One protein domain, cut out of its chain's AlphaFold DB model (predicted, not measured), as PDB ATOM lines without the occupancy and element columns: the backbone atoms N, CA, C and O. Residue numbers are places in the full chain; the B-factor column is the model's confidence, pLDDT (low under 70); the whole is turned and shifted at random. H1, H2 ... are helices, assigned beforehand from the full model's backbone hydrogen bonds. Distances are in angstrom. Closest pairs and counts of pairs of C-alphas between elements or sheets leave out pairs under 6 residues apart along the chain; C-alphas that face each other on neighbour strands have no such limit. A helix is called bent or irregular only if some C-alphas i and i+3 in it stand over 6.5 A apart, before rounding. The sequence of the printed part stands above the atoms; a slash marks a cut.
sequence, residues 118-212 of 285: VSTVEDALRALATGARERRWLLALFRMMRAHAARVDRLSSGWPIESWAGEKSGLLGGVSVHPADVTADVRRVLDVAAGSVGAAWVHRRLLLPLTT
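AT A GLANCE: This is residues 118 to 212 of the 285 residues of an uncharacterized protein of Ornithinimicrobium sp. AMA3305 (UniProt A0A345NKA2). Two long helices, H4 and H2, cross as an X in the middle, and H1, H3 and H5 each pack on both. The printed part has 95 residues, with helices in the order H1 to H5 and no named strand. It is all helix, helix packing mostly crossed, and compact, with a radius of gyration of the C-alphas of 13.0 A and spans of 34 by 32 by 18 A.

HOW THE PARTS SIT: H4, residues 179 to 197, touches H2, residues 132 to 149, about perpendicular at 82 degrees; their closest C-alphas, Val 189 and Phe 142, are 6.5 A apart. H1, residues 118 to 128, touches residues 189 to 197 of H4 alone, the closest C-alphas being Val 121 and Ala 193, 5.4 A. H3, residues 161 to 171, touches residues 179 to 183 of H4 alone, closest C-alphas Ala 165 and Pro 179, 5.6 A. H5, residues 199 to 211, touches residues 145 to 149 of H2 alone, closest C-alphas Leu 210 and Ala 149, 4.3 A. Every O i to N i+4 pair is within hydrogen-bond range in H1 to H4, and 7 of 9 in H5.

IN THESE COORDINATES: H4 is 27.0 A long, H2 25.8 A. H1 begins at C-alpha 118 (225.952, 218.437, 166.710); H5, only just irregular with C-alphas 205 and 208 6.6 A apart, ends at C-alpha 211 (214.935, 207.782, 179.785).

THE WHOLE: The printed part has no cut. H2 to H3 is a long link. Residues 155 and 212 have pLDDT under 70.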
ATOM      1  N   VAL A 118     226.163 217.441 165.658       95.19
ATOM      2  CA  VAL A 118     225.952 218.437 166.710       95.19
ATOM      3  C   VAL A 118     226.184 219.844 166.180       95.19
ATOM      4  O   VAL A 118     225.383 220.727 166.478       95.19
ATOM      5  N   SER A 119     227.269 220.067 165.429       96.50
ATOM      6  CA  SER A 119     227.517 221.372 164.807       96.50
ATOM      7  C   SER A 119     226.401 221.733 163.835       96.50
ATOM      8  O   SER A 119     225.927 222.861 163.887       96.50
ATOM      9  N   THR A 120     225.890 220.769 163.064       97.50
ATOM     10  CA  THR A 120     224.744 220.980 162.167       97.50
ATOM     11  C   THR A 120     223.507 221.469 162.924       97.50
ATOM     12  O   THR A 120     222.882 222.447 162.518       97.50
ATOM     13  N   VAL A 121     223.176 220.854 164.066       97.88
ATOM     14  CA  VAL A 121     222.059 221.317 164.910       97.88
ATOM     15  C   VAL A 121     222.340 222.699 165.508       97.88
ATOM     16  O   VAL A 121     221.451 223.549 165.529       97.88
ATOM     17  N   GLU A 122     223.560 222.959 165.990       97.81
ATOM     18  CA  GLU A 122     223.918 224.284 166.511       97.81
ATOM     19  C   GLU A 122     223.802 225.375 165.434       97.81
ATOM     20  O   GLU A 122     223.316 226.466 165.731       97.81
ATOM     21  N   ASP A 123     224.208 225.095 164.197       98.12
ATOM     22  CA  ASP A 123     224.104 226.024 163.071       98.12
ATOM     23  C   ASP A 123     222.635 226.311 162.724       98.12
ATOM     24  O   ASP A 123     222.251 227.477 162.599       98.12
ATOM     25  N   ALA A 124     221.785 225.279 162.689       98.06
ATOM     26  CA  ALA A 124     220.346 225.432 162.480       98.06
ATOM     27  C   ALA A 124     219.683 226.276 163.587       98.06
ATOM     28  O   ALA A 124     218.894 227.180 163.302       98.06
ATOM     29  N   LEU A 125     220.051 226.058 164.855       98.00
ATOM     30  CA  LEU A 125     219.567 226.869 165.979       98.00
ATOM     31  C   LEU A 125     220.029 228.332 165.884       98.00
ATOM     32  O   LEU A 125     219.280 229.238 166.256       98.00
ATOM     33  N   ARG A 126     221.246 228.591 165.382       97.56
ATOM     34  CA  ARG A 126     221.736 229.963 165.159       97.56
ATOM     35  C   ARG A 126     220.970 230.677 164.055       97.56
ATOM     36  O   ARG A 126     220.693 231.863 164.225       97.56
ATOM     37  N   ALA A 127     220.655 229.972 162.970       96.94
ATOM     38  CA  ALA A 127     219.896 230.508 161.843       96.94
ATOM     39  C   ALA A 127     218.436 230.809 162.217       96.94
ATOM     40  O   ALA A 127     217.870 231.789 161.746       96.94
ATOM     41  N   LEU A 128     217.846 230.000 163.100       94.81
ATOM     42  CA  LEU A 128     216.461 230.150 163.546       94.81
ATOM     43  C   LEU A 128     216.246 231.307 164.542       94.81
ATOM     44  O   LEU A 128     215.131 231.809 164.678       94.81
ATOM     45  N   ALA A 129     217.280 231.693 165.290       94.69
ATOM     46  CA  ALA A 129     217.160 232.697 166.340       94.69
ATOM     47  C   ALA A 129     216.998 234.121 165.777       94.69
ATOM     48  O   ALA A 129     217.826 234.591 164.996       94.69
ATOM     49  N   THR A 130     215.997 234.845 166.276       92.75
ATOM     50  CA  THR A 130     215.645 236.221 165.876       92.75
ATOM     51  C   THR A 130     216.583 237.285 166.448       92.75
ATOM     52  O   THR A 130     216.644 238.406 165.949       92.75
ATOM     53  N   GLY A 131     217.362 236.944 167.479       93.44
ATOM     54  CA  GLY A 131     218.300 237.866 168.113       93.44
ATOM     55  C   GLY A 131     219.408 237.175 168.903       93.44
ATOM     56  O   GLY A 131     219.387 235.967 169.145       93.44
ATOM     57  N   ALA A 132     220.396 237.961 169.343       93.56
ATOM     58  CA  ALA A 132     221.585 237.447 170.027       93.56
ATOM     59  C   ALA A 132     221.267 236.731 171.355       93.56
ATOM     60  O   ALA A 132     221.896 235.721 171.677       93.56
ATOM     61  N   ARG A 133     220.279 237.222 172.117       93.44
ATOM     62  CA  ARG A 133     219.863 236.606 173.391       93.44
ATOM     63  C   ARG A 133     219.202 235.249 173.175       93.44
ATOM     64  O   ARG A 133     219.619 234.276 173.797       93.44
ATOM     65  N   GLU A 134     218.236 235.172 172.260       94.31
ATOM     66  CA  GLU A 134     217.567 233.915 171.897       94.31
ATOM     67  C   GLU A 134     218.582 232.899 171.364       94.31
ATOM     68  O   GLU A 134     218.612 231.760 171.818       94.31
ATOM     69  N   ARG A 135     219.502 233.333 170.493       96.25
ATOM     70  CA  ARG A 135     220.591 232.492 169.982       96.25
ATOM     71  C   ARG A 135     221.438 231.904 171.106       96.25
ATOM     72  O   ARG A 135     221.710 230.705 171.117       96.25
ATOM     73  N   ARG A 136     221.862 232.744 172.054       95.88
ATOM     74  CA  ARG A 136     222.661 232.313 173.207       95.88
ATOM     75  C   ARG A 136     221.886 231.314 174.067       95.88
ATOM     76  O   ARG A 136     222.472 230.319 174.489       95.88
ATOM     77  N   TRP A 137     220.595 231.558 174.288       96.75
ATOM     78  CA  TRP A 137     219.726 230.669 175.051       96.75
ATOM     79  C   TRP A 137     219.531 229.311 174.372       96.75
ATOM     80  O   TRP A 137     219.809 228.298 174.999       96.75
ATOM     81  N   LEU A 138     219.134 229.265 173.097       97.56
ATOM     82  CA  LEU A 138     218.871 228.004 172.392       97.56
ATOM     83  C   LEU A 138     220.118 227.112 172.312       97.56
ATOM     84  O   LEU A 138     220.037 225.904 172.531       97.56
ATOM     85  N   LEU A 139     221.293 227.706 172.075       96.56
ATOM     86  CA  LEU A 139     222.562 226.972 172.097       96.56
ATOM     87  C   LEU A 139     222.914 226.466 173.500       96.56
ATOM     88  O   LEU A 139     223.365 225.327 173.648       96.56
ATOM     89  N   ALA A 140     222.717 227.293 174.531       95.88
ATOM     90  CA  ALA A 140     222.924 226.876 175.913       95.88
ATOM     91  C   ALA A 140     221.969 225.733 176.283       95.88
ATOM     92  O   ALA A 140     222.424 224.716 176.800       95.88
ATOM     93  N   LEU A 141     220.686 225.851 175.939       97.44
ATOM     94  CA  LEU A 141     219.660 224.846 176.191       97.44
ATOM     95  C   LEU A 141     219.994 223.519 175.513       97.44
ATOM     96  O   LEU A 141     220.005 222.488 176.180       97.44
ATOM     97  N   PHE A 142     220.368 223.527 174.231       97.31
ATOM     98  CA  PHE A 142     220.766 222.306 173.529       97.31
ATOM     99  C   PHE A 142     221.964 221.607 174.196       97.31
ATOM    100  O   PHE A 142     221.976 220.383 174.368       97.31
ATOM    101  N   ARG A 143     222.962 222.376 174.647       95.50
ATOM    102  CA  ARG A 143     224.120 221.841 175.382       95.50
ATOM    103  C   ARG A 143     223.728 221.309 176.760       95.50
ATOM    104  O   ARG A 143     224.192 220.230 177.133       95.50
ATOM    105  N   MET A 144     222.861 222.014 177.487       94.62
ATOM    106  CA  MET A 144     222.324 221.569 178.776       94.62
ATOM    107  C   MET A 144     221.524 220.274 178.632       94.62
ATOM    108  O   MET A 144     221.733 219.354 179.419       94.62
ATOM    109  N   MET A 145     220.684 220.151 177.601       94.81
ATOM    110  CA  MET A 145     219.933 218.929 177.302       94.81
ATOM    111  C   MET A 145     220.865 217.742 177.069       94.81
ATOM    112  O   MET A 145     220.714 216.706 177.711       94.81
ATOM    113  N   ARG A 146     221.882 217.892 176.213       94.25
ATOM    114  CA  ARG A 146     222.867 216.828 175.956       94.25
ATOM    115  C   ARG A 146     223.647 216.439 177.209       94.25
ATOM    116  O   ARG A 146     223.832 215.251 177.479       94.25
ATOM    117  N   ALA A 147     224.101 217.427 177.978       91.31
ATOM    118  CA  ALA A 147     224.839 217.194 179.214       91.31
ATOM    119  C   ALA A 147     223.975 216.483 180.267       91.31
ATOM    120  O   ALA A 147     224.431 215.520 180.880       91.31
ATOM    121  N   HIS A 148     222.723 216.914 180.439       90.62
ATOM    122  CA  HIS A 148     221.772 216.320 181.380       90.62
ATOM    123  C   HIS A 148     221.368 214.902 180.975       90.62
ATOM    124  O   HIS A 148     221.335 214.007 181.817       90.62
ATOM    125  N   ALA A 149     221.118 214.669 179.684       88.88
ATOM    126  CA  ALA A 149     220.784 213.351 179.151       88.88
ATOM    127  C   ALA A 149     221.918 212.335 179.378       88.88
ATOM    128  O   ALA A 149     221.659 211.177 179.694       88.88
ATOM    129  N   ALA A 150     223.176 212.775 179.298       86.81
ATOM    130  CA  ALA A 150     224.350 211.940 179.551       86.81
ATOM    131  C   ALA A 150     224.816 211.931 181.021       86.81
ATOM    132  O   ALA A 150     225.878 211.374 181.313       86.81
ATOM    133  N   ARG A 151     224.082 212.569 181.943       83.38
ATOM    134  CA  ARG A 151     224.466 212.650 183.357       83.38
ATOM    135  C   ARG A 151     224.273 211.295 184.041       83.38
ATOM    136  O   ARG A 151     223.238 210.659 183.886       83.38
ATOM    137  N   VAL A 152     225.296 210.865 184.775       75.31
ATOM    138  CA  VAL A 152     225.401 209.525 185.381       75.31
ATOM    139  C   VAL A 152     224.536 209.410 186.642       75.31
ATOM    140  O   VAL A 152     223.857 208.414 186.829       75.31
ATOM    141  N   ASP A 153     224.491 210.472 187.441       70.62
ATOM    142  CA  ASP A 153     223.815 210.588 188.741       70.62
ATOM    143  C   ASP A 153     222.436 211.274 188.628       70.62
ATOM    144  O   ASP A 153     222.014 212.069 189.477       70.62
ATOM    145  N   ARG A 154     221.744 211.080 187.503       75.56
ATOM    146  CA  ARG A 154     220.430 211.691 187.289       75.56
ATOM    147  C   ARG A 154     219.354 210.891 188.023       75.56
ATOM    148  O   ARG A 154     219.258 209.685 187.855       75.56
ATOM    149  N   LEU A 155     218.511 211.594 188.780       68.06
ATOM    150  CA  LEU A 155     217.422 210.999 189.569       68.06
ATOM    151  C   LEU A 155     216.063 211.017 188.855       68.06
ATOM    152  O   LEU A 155     215.110 210.414 189.328       68.06
ATOM    153  N   SER A 156     215.954 211.731 187.734       71.12
ATOM    154  CA  SER A 156     214.714 211.872 186.969       71.12
ATOM    155  C   SER A 156     214.914 211.493 185.505       71.12
ATOM    156  O   SER A 156     216.000 211.634 184.954       71.12
ATOM    157  N   SER A 157     213.855 211.037 184.845       76.81
ATOM    158  CA  SER A 157     213.822 210.797 183.393       76.81
ATOM    159  C   SER A 157     213.329 212.028 182.628       76.81
ATOM    160  O   SER A 157     213.086 211.969 181.426       76.81
ATOM    161  N   GLY A 158     213.165 213.150 183.333       83.38
ATOM    162  CA  GLY A 158     212.668 214.406 182.797       83.38
ATOM    163  C   GLY A 158     213.752 215.472 182.686       83.38
ATOM    164  O   GLY A 158     214.817 215.411 183.315       83.38
ATOM    165  N   TRP A 159     213.445 216.490 181.892       89.00
ATOM    166  CA  TRP A 159     214.217 217.724 181.843       89.00
ATOM    167  C   TRP A 159     214.001 218.536 183.133       89.00
ATOM    168  O   TRP A 159     212.872 218.603 183.620       89.00
ATOM    169  N   PRO A 160     215.037 219.169 183.706       90.44
ATOM    170  CA  PRO A 160     214.923 219.958 184.929       90.44
ATOM    171  C   PRO A 160     214.392 221.365 184.604       90.44
ATOM    172  O   PRO A 160     215.101 222.359 184.761       90.44
ATOM    173  N   ILE A 161     213.149 221.434 184.115       92.62
ATOM    174  CA  ILE A 161     212.531 222.642 183.544       92.62
ATOM    175  C   ILE A 161     212.598 223.837 184.503       92.62
ATOM    176  O   ILE A 161     213.020 224.911 184.088       92.62
ATOM    177  N   GLU A 162     212.269 223.638 185.781       90.81
ATOM    178  CA  GLU A 162     212.324 224.692 186.808       90.81
ATOM    179  C   GLU A 162     213.729 225.293 186.950       90.81
ATOM    180  O   GLU A 162     213.917 226.509 186.934       90.81
ATOM    181  N   SER A 163     214.755 224.438 187.010       90.31
ATOM    182  CA  SER A 163     216.145 224.894 187.106       90.31
ATOM    183  C   SER A 163     216.556 225.682 185.865       90.31
ATOM    184  O   SER A 163     217.260 226.682 185.973       90.31
ATOM    185  N   TRP A 164     216.126 225.242 184.684       95.31
ATOM    186  CA  TRP A 164     216.434 225.915 183.425       95.31
ATOM    187  C   TRP A 164     215.654 227.218 183.233       95.31
ATOM    188  O   TRP A 164     216.157 228.115 182.561       95.31
ATOM    189  N   ALA A 165     214.483 227.374 183.856       94.44
ATOM    190  CA  ALA A 165     213.777 228.653 183.901       94.44
ATOM    191  C   ALA A 165     214.598 229.711 184.650       94.44
ATOM    192  O   ALA A 165     214.758 230.825 184.150       94.44
ATOM    193  N   GLY A 166     215.225 229.335 185.772       93.12
ATOM    194  CA  GLY A 166     216.183 230.189 186.481       93.12
ATOM    195  C   GLY A 166     217.388 230.587 185.619       93.12
ATOM    196  O   GLY A 166     217.748 231.763 185.557       93.12
ATOM    197  N   GLU A 167     217.969 229.639 184.879       93.50
ATOM    198  CA  GLU A 167     219.082 229.914 183.951       93.50
ATOM    199  C   GLU A 167     218.673 230.878 182.821       93.50
ATOM    200  O   GLU A 167     219.395 231.834 182.514       93.50
ATOM    201  N   LYS A 168     217.491 230.677 182.214       95.62
ATOM    202  CA  LYS A 168     216.954 231.581 181.182       95.62
ATOM    203  C   LYS A 168     216.713 232.975 181.752       95.62
ATOM    204  O   LYS A 168     217.078 233.960 181.114       95.62
ATOM    205  N   SER A 169     216.150 233.055 182.956       94.50
ATOM    206  CA  SER A 169     215.913 234.311 183.667       94.50
ATOM    207  C   SER A 169     217.211 235.093 183.875       94.50
ATOM    208  O   SER A 169     217.296 236.261 183.492       94.50
ATOM    209  N   GLY A 170     218.266 234.435 184.369       91.69
ATOM    210  CA  GLY A 170     219.590 235.042 184.532       91.69
ATOM    211  C   GLY A 170     220.169 235.574 183.218       91.69
ATOM    212  O   GLY A 170     220.677 236.694 183.166       91.69
ATOM    213  N   LEU A 171     220.022 234.824 182.121       91.19
ATOM    214  CA  LEU A 171     220.454 235.259 180.786       91.19
ATOM    215  C   LEU A 171     219.669 236.477 180.272       91.19
ATOM    216  O   LEU A 171     220.222 237.300 179.538       91.19
ATOM    217  N   LEU A 172     218.400 236.603 180.661       88.94
ATOM    218  CA  LEU A 172     217.531 237.730 180.324       88.94
ATOM    219  C   LEU A 172     217.659 238.915 181.298       88.94
ATOM    220  O   LEU A 172     216.889 239.864 181.189       88.94
ATOM    221  N   GLY A 173     218.640 238.899 182.206       89.62
ATOM    222  CA  GLY A 173     218.871 239.988 183.158       89.62
ATOM    223  C   GLY A 173     217.941 239.951 184.372       89.62
ATOM    224  O   GLY A 173     217.595 241.001 184.899       89.62
ATOM    225  N   GLY A 174     217.518 238.759 184.802       89.00
ATOM    226  CA  GLY A 174     216.673 238.557 185.984       89.00
ATOM    227  C   GLY A 174     215.170 238.654 185.718       89.00
ATOM    228  O   GLY A 174     214.379 238.608 186.656       89.00
ATOM    229  N   VAL A 175     214.751 238.768 184.454       91.56
ATOM    230  CA  VAL A 175     213.329 238.719 184.080       91.56
ATOM    231  C   VAL A 175     212.775 237.337 184.410       91.56
ATOM    232  O   VAL A 175     213.352 236.335 183.988       91.56
ATOM    233  N   SER A 176     211.675 237.266 185.162       93.06
ATOM    234  CA  SER A 176     211.047 235.986 185.510       93.06
ATOM    235  C   SER A 176     210.614 235.234 184.249       93.06
ATOM    236  O   SER A 176     209.998 235.811 183.354       93.06
ATOM    237  N   VAL A 177     210.960 233.951 184.179       95.12
ATOM    238  CA  VAL A 177     210.650 233.059 183.057       95.12
ATOM    239  C   VAL A 177     209.721 231.971 183.556       95.12
ATOM    240  O   VAL A 177     210.018 231.324 184.560       95.12
ATOM    241  N   HIS A 178     208.633 231.720 182.829       95.94
ATOM    242  CA  HIS A 178     207.710 230.661 183.198       95.94
ATOM    243  C   HIS A 178     208.246 229.282 182.745       95.94
ATOM    244  O   HIS A 178     208.749 229.157 181.624       95.94
ATOM    245  N   PRO A 179     208.096 228.205 183.543       93.12
ATOM    246  CA  PRO A 179     208.493 226.839 183.157       93.12
ATOM    247  C   PRO A 179     207.908 226.364 181.813       93.12
ATOM    248  O   PRO A 179     208.532 225.599 181.068       93.12
ATOM    249  N   ALA A 180     206.714 226.849 181.464       93.94
ATOM    250  CA  ALA A 180     206.076 226.564 180.177       93.94
ATOM    251  C   ALA A 180     206.885 227.098 178.980       93.94
ATOM    252  O   ALA A 180     206.970 226.412 177.961       93.94
ATOM    253  N   ASP A 181     207.540 228.255 179.117       94.88
ATOM    254  CA  ASP A 181     208.363 228.843 178.052       94.88
ATOM    255  C   ASP A 181     209.584 227.968 177.773       94.88
ATOM    256  O   ASP A 181     209.919 227.685 176.626       94.88
ATOM    257  N   VAL A 182     210.227 227.473 178.833       96.94
ATOM    258  CA  VAL A 182     211.359 226.545 178.712       96.94
ATOM    259  C   VAL A 182     210.912 225.218 178.111       96.94
ATOM    260  O   VAL A 182     211.624 224.637 177.295       96.94
ATOM    261  N   THR A 183     209.721 224.738 178.466       96.56
ATOM    262  CA  THR A 183     209.146 223.529 177.862       96.56
ATOM    263  C   THR A 183     208.920 223.710 176.358       96.56
ATOM    264  O   THR A 183     209.225 222.805 175.578       96.56
ATOM    265  N   ALA A 184     208.429 224.877 175.934       96.62
ATOM    266  CA  ALA A 184     208.281 225.216 174.522       96.62
ATOM    267  C   ALA A 184     209.640 225.290 173.808       96.62
ATOM    268  O   ALA A 184     209.791 224.721 172.727       96.62
ATOM    269  N   ASP A 185     210.652 225.895 174.435       97.62
ATOM    270  CA  ASP A 185     212.006 225.947 173.876       97.62
ATOM    271  C   ASP A 185     212.633 224.554 173.738       97.62
ATOM    272  O   ASP A 185     213.282 224.267 172.735       97.62
ATOM    273  N   VAL A 186     212.420 223.661 174.713       97.69
ATOM    274  CA  VAL A 186     212.879 222.265 174.638       97.69
ATOM    275  C   VAL A 186     212.256 221.562 173.436       97.69
ATOM    276  O   VAL A 186     212.980 220.913 172.681       97.69
ATOM    277  N   ARG A 187     210.940 221.707 173.224       97.62
ATOM    278  CA  ARG A 187     210.260 221.149 172.041       97.62
ATOM    279  C   ARG A 187     210.853 221.720 170.759       97.62
ATOM    280  O   ARG A 187     211.288 220.954 169.910       97.62
ATOM    281  N   ARG A 188     211.012 223.045 170.686       97.75
ATOM    282  CA  ARG A 188     211.624 223.727 169.537       97.75
ATOM    283  C   ARG A 188     213.031 223.205 169.233       97.75
ATOM    284  O   ARG A 188     213.352 222.967 168.075       97.75
ATOM    285  N   VAL A 189     213.871 222.989 170.248       98.06
ATOM    286  CA  VAL A 189     215.215 222.413 170.068       98.06
ATOM    287  C   VAL A 189     215.145 220.974 169.547       98.06
ATOM    288  O   VAL A 189     215.928 220.617 168.666       98.06
ATOM    289  N   LEU A 190     214.226 220.150 170.061       97.31
ATOM    290  CA  LEU A 190     214.037 218.775 169.582       97.31
ATOM    291  C   LEU A 190     213.556 218.741 168.128       97.31
ATOM    292  O   LEU A 190     214.095 217.958 167.348       97.31
ATOM    293  N   ASP A 191     212.618 219.611 167.762       97.38
ATOM    294  CA  ASP A 191     212.078 219.709 166.404       97.38
ATOM    295  C   ASP A 191     213.161 220.148 165.412       97.38
ATOM    296  O   ASP A 191     213.346 219.522 164.369       97.38
ATOM    297  N   VAL A 192     213.957 221.163 165.769       98.31
ATOM    298  CA  VAL A 192     215.096 221.612 164.950       98.31
ATOM    299  C   VAL A 192     216.133 220.508 164.800       98.31
ATOM    300  O   VAL A 192     216.625 220.270 163.696       98.31
ATOM    301  N   ALA A 193     216.466 219.809 165.885       97.38
ATOM    302  CA  ALA A 193     217.414 218.707 165.828       97.38
ATOM    303  C   ALA A 193     216.894 217.568 164.937       97.38
ATOM    304  O   ALA A 193     217.637 217.052 164.103       97.38
ATOM    305  N   ALA A 194     215.613 217.211 165.056       96.69
ATOM    306  CA  ALA A 194     214.991 216.182 164.233       96.69
ATOM    307  C   ALA A 194     214.959 216.581 162.751       96.69
ATOM    308  O   ALA A 194     215.260 215.745 161.901       96.69
ATOM    309  N   GLY A 195     214.668 217.848 162.444       96.44
ATOM    310  CA  GLY A 195     214.696 218.375 161.078       96.44
ATOM    311  C   GLY A 195     216.102 218.468 160.478       96.44
ATOM    312  O   GLY A 195     216.259 218.314 159.273       96.44
ATOM    313  N   SER A 196     217.130 218.678 161.307       97.69
ATOM    314  CA  SER A 196     218.510 218.871 160.835       97.69
ATOM    315  C   SER A 196     219.270 217.559 160.634       97.69
ATOM    316  O   SER A 196     220.029 217.430 159.679       97.69
ATOM    317  N   VAL A 197     219.114 216.599 161.553       96.00
ATOM    318  CA  VAL A 197     219.931 215.366 161.593       96.00
ATOM    319  C   VAL A 197     219.099 214.088 161.773       96.00
ATOM    320  O   VAL A 197     219.640 212.993 161.929       96.00
ATOM    321  N   GLY A 198     217.770 214.207 161.740       92.94
ATOM    322  CA  GLY A 198     216.830 213.091 161.775       92.94
ATOM    323  C   GLY A 198     216.355 212.685 163.175       92.94
ATOM    324  O   GLY A 198     217.085 212.719 164.170       92.94
ATOM    325  N   ALA A 199     215.111 212.201 163.250       87.81
ATOM    326  CA  ALA A 199     214.475 211.767 164.499       87.81
ATOM    327  C   ALA A 199     215.201 210.590 165.182       87.81
ATOM    328  O   ALA A 199     215.300 210.540 166.410       87.81
ATOM    329  N   ALA A 200     215.778 209.665 164.406       86.38
ATOM    330  CA  ALA A 200     216.549 208.541 164.945       86.38
ATOM    331  C   ALA A 200     217.807 209.001 165.704       86.38
ATOM    332  O   ALA A 200     218.234 208.360 166.671       86.38
ATOM    333  N   TRP A 201     218.414 210.114 165.285       92.12
ATOM    334  CA  TRP A 201     219.531 210.719 166.001       92.12
ATOM    335  C   TRP A 201     219.065 211.322 167.326       92.12
ATOM    336  O   TRP A 201     219.630 210.997 168.371       92.12
ATOM    337  N   VAL A 202     217.989 212.118 167.300       90.12
ATOM    338  CA  VAL A 202     217.386 212.731 168.498       90.12
ATOM    339  C   VAL A 202     217.021 211.668 169.527       90.12
ATOM    340  O   VAL A 202     217.394 211.780 170.698       90.12
ATOM    341  N   HIS A 203     216.373 210.590 169.084       85.31
ATOM    342  CA  HIS A 203     216.033 209.469 169.946       85.31
ATOM    343  C   HIS A 203     217.284 208.859 170.592       85.31
ATOM    344  O   HIS A 203     217.384 208.821 171.814       85.31
ATOM    345  N   ARG A 204     218.284 208.448 169.801       84.69
ATOM    346  CA  ARG A 204     219.482 207.765 170.326       84.69
ATOM    347  C   ARG A 204     220.385 208.654 171.180       84.69
ATOM    348  O   ARG A 204     221.069 208.144 172.062       84.69
ATOM    349  N   ARG A 205     220.452 209.960 170.901       87.00
ATOM    350  CA  ARG A 205     221.433 210.871 171.522       87.00
ATOM    351  C   ARG A 205     220.868 211.731 172.643       87.00
ATOM    352  O   ARG A 205     221.647 212.139 173.502       87.00
ATOM    353  N   LEU A 206     219.566 212.008 172.646       88.62
ATOM    354  CA  LEU A 206     218.924 212.863 173.648       88.62
ATOM    355  C   LEU A 206     217.912 212.081 174.482       88.62
ATOM    356  O   LEU A 206     218.040 212.035 175.700       88.62
ATOM    357  N   LEU A 207     216.930 211.444 173.839       87.81
ATOM    358  CA  LEU A 207     215.769 210.886 174.544       87.81
ATOM    359  C   LEU A 207     216.054 209.537 175.207       87.81
ATOM    360  O   LEU A 207     215.668 209.316 176.355       87.81
ATOM    361  N   LEU A 208     216.753 208.636 174.518       81.69
ATOM    362  CA  LEU A 208     217.118 207.335 175.068       81.69
ATOM    363  C   LEU A 208     218.043 207.506 176.288       81.69
ATOM    364  O   LEU A 208     217.654 207.040 177.354       81.69
ATOM    365  N   PRO A 209     219.157 208.268 176.223       82.69
ATOM    366  CA  PRO A 209     219.972 208.559 177.403       82.69
ATOM    367  C   PRO A 209     219.200 209.212 178.554       82.69
ATOM    368  O   PRO A 209     219.487 208.937 179.718       82.69
ATOM    369  N   LEU A 210     218.216 210.067 178.248       81.62
ATOM    370  CA  LEU A 210     217.366 210.720 179.244       81.62
ATOM    371  C   LEU A 210     216.421 209.737 179.957       81.62
ATOM    372  O   LEU A 210     216.179 209.860 181.157       81.62
ATOM    373  N   THR A 211     215.896 208.751 179.238       79.00
ATOM    374  CA  THR A 211     214.935 207.782 179.785       79.00
ATOM    375  C   THR A 211     215.613 206.581 180.432       79.00
ATOM    376  O   THR A 211     215.058 205.996 181.360       79.00
ATOM    377  N   THR A 212     216.845 206.253 180.037       67.81
ATOM    378  CA  THR A 212     217.663 205.239 180.707       67.81
ATOM    379  C   THR A 212     218.244 205.794 182.008       67.81
ATOM    380  O   THR A 212     219.406 206.198 182.064       67.81
TER     381      THR A 212